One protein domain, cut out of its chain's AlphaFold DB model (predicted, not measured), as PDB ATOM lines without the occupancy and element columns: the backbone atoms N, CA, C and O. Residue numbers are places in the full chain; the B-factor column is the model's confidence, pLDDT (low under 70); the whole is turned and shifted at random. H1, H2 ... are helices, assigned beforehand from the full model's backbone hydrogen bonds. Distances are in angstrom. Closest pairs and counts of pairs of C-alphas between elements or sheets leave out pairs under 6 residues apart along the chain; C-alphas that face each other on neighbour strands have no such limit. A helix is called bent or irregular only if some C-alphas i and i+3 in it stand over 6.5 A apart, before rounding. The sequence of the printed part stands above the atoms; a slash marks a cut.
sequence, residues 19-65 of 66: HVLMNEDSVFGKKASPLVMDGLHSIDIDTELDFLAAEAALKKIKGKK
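Overview. This is residues 19 to 65 of the 66 residues of the protein "Acylneuraminate cytidylyltransferase family protein" of Candidatus Naiadarchaeales archaeon SRR2090159.bin1288 (UniProt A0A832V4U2). Two helices, a short one (H1) and a long one (H2), sit at opposite ends of a drawn-out model, with a long open link between them and no shared core. From H1 the link crosses the gap, its residues 31 to 38 standing free, and residues 42 to 47 then run beside H2 before the chain folds back into it. The printed part has 47 residues, with two named helices in the order H1, H2 and no named strand. Its class is all helix, though under half of the residues, 21 of 47, are in named elements. The whole is extended, with a radius of gyration of the C-alphas of 16.3 A, and flat, spanning 44 by 25 by 12 A.

Along the chain. The printed part begins with H1, residues 19 to 23, with C-alpha 19 at (27.924, 2.660, 71.178); it measures 5.2 A from first to last C-alpha. Residues 24 to 47 hold no named element. H2, residues 48 to 63, measures 22.9 A, from C-alpha 48 at (13.403, 17.604, 40.291) to C-alpha 63 at (4.751, -3.186, 35.889).

Arrangement. H1 and H2 are apart. The link between them, 24 residues, is long. Neither helix is bent. In H1 and H2 every O i to N i+4 pair is within hydrogen-bond range.

Size, cuts and confidence. The two C-alphas farthest apart are those of Asn 23 and Gly 63, at 45.6 A. The first and last printed C-alphas, of His 19 and Lys 65, are 41.1 A apart. The printed part has no cut. The mean pLDDT of the printed part is 93.1, and residues 64 to 65 are under 70.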
ATOM      1  N   HIS A  19      26.680   2.100  70.626       97.25
ATOM      2  CA  HIS A  19      27.924   2.660  71.178       97.25
ATOM      3  C   HIS A  19      28.829   3.283  70.108       97.25
ATOM      4  O   HIS A  19      29.513   4.247  70.416       97.25
ATOM      5  N   VAL A  20      28.807   2.777  68.871       97.44
ATOM      6  CA  VAL A  20      29.589   3.349  67.765       97.44
ATOM      7  C   VAL A  20      29.060   4.749  67.455       97.44
ATOM      8  O   VAL A  20      29.822   5.705  67.418       97.44
ATOM      9  N   LEU A  21      27.735   4.889  67.367       97.31
ATOM     10  CA  LEU A  21      27.112   6.190  67.137       97.31
ATOM     11  C   LEU A  21      27.298   7.152  68.317       97.31
ATOM     12  O   LEU A  21      27.631   8.311  68.120       97.31
ATOM     13  N   MET A  22      27.071   6.679  69.543       97.44
ATOM     14  CA  MET A  22      26.965   7.561  70.711       97.44
ATOM     15  C   MET A  22      28.300   7.858  71.400       97.44
ATOM     16  O   MET A  22      28.410   8.887  72.058       97.44
ATOM     17  N   ASN A  23      29.278   6.953  71.312       98.00
ATOM     18  CA  ASN A  23      30.546   7.072  72.039       98.00
ATOM     19  C   ASN A  23      31.746   7.250  71.101       98.00
ATOM     20  O   ASN A  23      32.764   7.780  71.535       98.00
ATOM     21  N   GLU A  24      31.654   6.773  69.854       96.75
ATOM     22  CA  GLU A  24      32.735   6.873  68.859       96.75
ATOM     23  C   GLU A  24      32.473   7.966  67.810       96.75
ATOM     24  O   GLU A  24      33.308   8.154  66.931       96.75
ATOM     25  N   ASP A  25      31.332   8.666  67.894       95.81
ATOM     26  CA  ASP A  25      30.895   9.707  66.946       95.81
ATOM     27  C   ASP A  25      30.999   9.257  65.475       95.81
ATOM     28  O   ASP A  25      31.485   9.958  64.589       95.81
ATOM     29  N   SER A  26      30.595   8.008  65.221       96.00
ATOM     30  CA  SER A  26      30.722   7.370  63.913       96.00
ATOM     31  C   SER A  26      29.478   6.564  63.553       96.00
ATOM     32  O   SER A  26      28.854   5.905  64.383       96.00
ATOM     33  N   VAL A  27      29.139   6.537  62.266       95.25
ATOM     34  CA  VAL A  27      28.148   5.593  61.722       95.25
ATOM     35  C   VAL A  27      28.791   4.276  61.273       95.25
ATOM     36  O   VAL A  27      28.093   3.273  61.120       95.25
ATOM     37  N   PHE A  28      30.121   4.240  61.131       95.12
ATOM     38  CA  PHE A  28      30.890   3.071  60.707       95.12
ATOM     39  C   PHE A  28      31.733   2.519  61.857       95.12
ATOM     40  O   PHE A  28      32.670   3.159  62.331       95.12
ATOM     41  N   GLY A  29      31.421   1.296  62.289       93.44
ATOM     42  CA  GLY A  29      32.247   0.571  63.254       93.44
ATOM     43  C   GLY A  29      33.451  -0.110  62.595       93.44
ATOM     44  O   GLY A  29      33.522  -0.242  61.374       93.44
ATOM     45  N   LYS A  30      34.361  -0.659  63.414       93.62
ATOM     46  CA  LYS A  30      35.561  -1.403  62.958       93.62
ATOM     47  C   LYS A  30      35.277  -2.543  61.970       93.62
ATOM     48  O   LYS A  30      36.167  -2.962  61.237       93.62
ATOM     49  N   LYS A  31      34.059  -3.092  61.992       92.69
ATOM     50  CA  LYS A  31      33.562  -4.063  61.015       92.69
ATOM     51  C   LYS A  31      32.308  -3.483  60.373       92.69
ATOM     52  O   LYS A  31      31.319  -3.268  61.069       92.69
ATOM     53  N   ALA A  32      32.361  -3.276  59.064       92.81
ATOM     54  CA  ALA A  32      31.245  -2.820  58.249       92.81
ATOM     55  C   ALA A  32      31.107  -3.734  57.028       92.81
ATOM     56  O   ALA A  32      32.091  -4.279  56.525       92.81
ATOM     57  N   SER A  33      29.881  -3.938  56.563       92.44
ATOM     58  CA  SER A  33      29.599  -4.730  55.366       92.44
ATOM     59  C   SER A  33      28.488  -4.053  54.571       92.44
ATOM     60  O   SER A  33      27.522  -3.590  55.182       92.44
ATOM     61  N   PRO A  34      28.612  -3.955  53.237       92.69
ATOM     62  CA  PRO A  34      27.605  -3.299  52.419       92.69
ATOM     63  C   PRO A  34      26.362  -4.184  52.271       92.69
ATOM     64  O   PRO A  34      26.469  -5.384  52.017       92.69
ATOM     65  N   LEU A  35      25.182  -3.569  52.350       94.00
ATOM     66  CA  LEU A  35      23.953  -4.156  51.828       94.00
ATOM     67  C   LEU A  35      23.826  -3.742  50.360       94.00
ATOM     68  O   LEU A  35      23.571  -2.579  50.060       94.00
ATOM     69  N   VAL A  36      24.054  -4.678  49.438       94.38
ATOM     70  CA  VAL A  36      24.023  -4.377  48.001       94.38
ATOM     71  C   VAL A  36      22.574  -4.229  47.540       94.38
ATOM     72  O   VAL A  36      21.796  -5.178  47.616       94.38
ATOM     73  N   MET A  37      22.236  -3.043  47.038       93.19
ATOM     74  CA  MET A  37      20.929  -2.714  46.466       93.19
ATOM     75  C   MET A  37      21.045  -2.546  44.948       93.19
ATOM     76  O   MET A  37      22.105  -2.185  44.434       93.19
ATOM     77  N   ASP A  38      19.963  -2.819  44.215       92.44
ATOM     78  CA  ASP A  38      19.935  -2.518  42.784       92.44
ATOM     79  C   ASP A  38      19.831  -1.005  42.528       92.44
ATOM     80  O   ASP A  38      19.473  -0.218  43.409       92.44
ATOM     81  N   GLY A  39      20.148  -0.590  41.300       90.44
ATOM     82  CA  GLY A  39      20.160   0.825  40.931       90.44
ATOM     83  C   GLY A  39      18.784   1.498  40.958       90.44
ATOM     84  O   GLY A  39      18.720   2.695  41.200       90.44
ATOM     85  N   LEU A  40      17.686   0.757  40.754       93.12
ATOM     86  CA  LEU A  40      16.334   1.336  40.760       93.12
ATOM     87  C   LEU A  40      15.860   1.664  42.178       93.12
ATOM     88  O   LEU A  40      15.081   2.594  42.352       93.12
ATOM     89  N   HIS A  41      16.337   0.920  43.177       91.50
ATOM     90  CA  HIS A  41      16.083   1.187  44.593       91.50
ATOM     91  C   HIS A  41      17.145   2.097  45.238       91.50
ATOM     92  O   HIS A  41      17.067   2.349  46.436       91.50
ATOM     93  N   SER A  42      18.136   2.570  44.473       94.38
ATOM     94  CA  SER A  42      19.267   3.378  44.964       94.38
ATOM     95  C   SER A  42      19.280   4.807  44.403       94.38
ATOM     96  O   SER A  42      20.351   5.402  44.287       94.38
ATOM     97  N   ILE A  43      18.119   5.319  43.980       94.88
ATOM     98  CA  ILE A  43      17.974   6.687  43.466       94.88
ATOM     99  C   ILE A  43      17.882   7.645  44.659       94.88
ATOM    100  O   ILE A  43      16.917   7.583  45.421       94.88
ATOM    101  N   ASP A  44      18.888   8.508  44.795       95.62
ATOM    102  CA  ASP A  44      18.920   9.636  45.730       95.62
ATOM    103  C   ASP A  44      18.138  10.810  45.104       95.62
ATOM    104  O   ASP A  44      18.299  11.075  43.914       95.62
ATOM    105  N   ILE A  45      17.248  11.470  45.858       96.62
ATOM    106  CA  ILE A  45      16.410  12.569  45.341       96.62
ATOM    107  C   ILE A  45      16.941  13.896  45.875       96.62
ATOM    108  O   ILE A  45      16.596  14.293  46.987       96.62
ATOM    109  N   ASP A  46      17.732  14.587  45.057       96.69
ATOM    110  CA  ASP A  46      18.270  15.916  45.371       96.69
ATOM    111  C   ASP A  46      17.680  17.004  44.457       96.69
ATOM    112  O   ASP A  46      17.597  18.175  44.830       96.69
ATOM    113  N   THR A  47      17.239  16.618  43.255       98.12
ATOM    114  CA  THR A  47      16.703  17.511  42.224       98.12
ATOM    115  C   THR A  47      15.343  17.049  41.700       98.12
ATOM    116  O   THR A  47      14.917  15.905  41.875       98.12
ATOM    117  N   GLU A  48      14.652  17.940  40.986       98.25
ATOM    118  CA  GLU A  48      13.403  17.604  40.291       98.25
ATOM    119  C   GLU A  48      13.602  16.488  39.249       98.25
ATOM    120  O   GLU A  48      12.745  15.618  39.087       98.25
ATOM    121  N   LEU A  49      14.760  16.458  38.582       98.12
ATOM    122  CA  LEU A  49      15.085  15.406  37.621       98.12
ATOM    123  C   LEU A  49      15.186  14.031  38.298       98.12
ATOM    124  O   LEU A  49      14.691  13.044  37.747       98.12
ATOM    125  N   ASP A  50      15.770  13.967  39.497       97.25
ATOM    126  CA  ASP A  50      15.869  12.723  40.267       97.25
ATOM    127  C   ASP A  50      14.486  12.207  40.663       97.25
ATOM    128  O   ASP A  50      14.213  11.007  40.581       97.25
ATOM    129  N   PHE A  51      13.577  13.119  41.021       97.81
ATOM    130  CA  PHE A  51      12.196  12.771  41.338       97.81
ATOM    131  C   PHE A  51      11.483  12.135  40.136       97.81
ATOM    132  O   PHE A  51      10.905  11.051  40.257       97.81
ATOM    133  N   LEU A  52      11.593  12.741  38.948       98.00
ATOM    134  CA  LEU A  52      11.029  12.184  37.710       98.00
ATOM    135  C   LEU A  52      11.630  10.808  37.370       98.00
ATOM    136  O   LEU A  52      10.917   9.890  36.945       98.00
ATOM    137  N   ALA A  53      12.939  10.637  37.581       96.62
ATOM    138  CA  ALA A  53      13.613   9.357  37.392       96.62
ATOM    139  C   ALA A  53      13.100   8.287  38.375       96.62
ATOM    140  O   ALA A  53      12.824   7.152  37.964       96.62
ATOM    141  N   ALA A  54      12.901   8.643  39.647       96.56
ATOM    142  CA  ALA A  54      12.338   7.760  40.664       96.56
ATOM    143  C   ALA A  54      10.892   7.347  40.334       96.56
ATOM    144  O   ALA A  54      10.539   6.168  40.458       96.56
ATOM    145  N   GLU A  55      10.059   8.261  39.831       96.69
ATOM    146  CA  GLU A  55       8.700   7.934  39.381       96.69
ATOM    147  C   GLU A  55       8.695   6.915  38.234       96.69
ATOM    148  O   GLU A  55       7.924   5.943  38.246       96.69
ATOM    149  N   ALA A  56       9.568   7.103  37.241       95.75
ATOM    150  CA  ALA A  56       9.731   6.155  36.144       95.75
ATOM    151  C   ALA A  56      10.215   4.782  36.647       95.75
ATOM    152  O   ALA A  56       9.685   3.743  36.230       95.75
ATOM    153  N   ALA A  57      11.166   4.762  37.587       95.31
ATOM    154  CA  ALA A  57      11.649   3.541  38.224       95.31
ATOM    155  C   ALA A  57      10.520   2.794  38.954       95.31
ATOM    156  O   ALA A  57      10.335   1.593  38.739       95.31
ATOM    157  N   LEU A  58       9.694   3.502  39.732       94.62
ATOM    158  CA  LEU A  58       8.545   2.922  40.433       94.62
ATOM    159  C   LEU A  58       7.517   2.311  39.474       94.62
ATOM    160  O   LEU A  58       7.034   1.201  39.721       94.62
ATOM    161  N   LYS A  59       7.197   2.988  38.363       94.75
ATOM    162  CA  LYS A  59       6.297   2.444  37.326       94.75
ATOM    163  C   LYS A  59       6.850   1.141  36.745       94.75
ATOM    164  O   LYS A  59       6.110   0.165  36.622       94.75
ATOM    165  N   LYS A  60       8.156   1.088  36.466       92.25
ATOM    166  CA  LYS A  60       8.838  -0.117  35.966       92.25
ATOM    167  C   LYS A  60       8.808  -1.267  36.977       92.25
ATOM    168  O   LYS A  60       8.558  -2.405  36.587       92.25
ATOM    169  N   ILE A  61       9.031  -0.986  38.263       92.19
ATOM    170  CA  ILE A  61       8.982  -1.995  39.335       92.19
ATOM    171  C   ILE A  61       7.563  -2.560  39.484       92.19
ATOM    172  O   ILE A  61       7.389  -3.776  39.549       92.19
ATOM    173  N   LYS A  62       6.532  -1.703  39.484       87.06
ATOM    174  CA  LYS A  62       5.126  -2.135  39.582       87.06
ATOM    175  C   LYS A  62       4.660  -2.907  38.343       87.06
ATOM    176  O   LYS A  62       3.948  -3.894  38.488       87.06
ATOM    177  N   GLY A  63       5.090  -2.506  37.146       78.12
ATOM    178  CA  GLY A  63       4.751  -3.186  35.889       78.12
ATOM    179  C   GLY A  63       5.330  -4.600  35.756       78.12
ATOM    180  O   GLY A  63       4.772  -5.410  35.027       78.12
ATOM    181  N   LYS A  64       6.400  -4.922  36.495       59.47
ATOM    182  CA  LYS A  64       6.978  -6.275  36.580       59.47
ATOM    183  C   LYS A  64       6.224  -7.228  37.520       59.47
ATOM    184  O   LYS A  64       6.601  -8.390  37.599       59.47
ATOM    185  N   LYS A  65       5.197  -6.768  38.247       55.31
ATOM    186  CA  LYS A  65       4.371  -7.617  39.133       55.31
ATOM    187  C   LYS A  65       3.205  -8.316  38.406       55.31
ATOM    188  O   LYS A  65       2.197  -8.609  39.043       55.31
TER     189      LYS A  65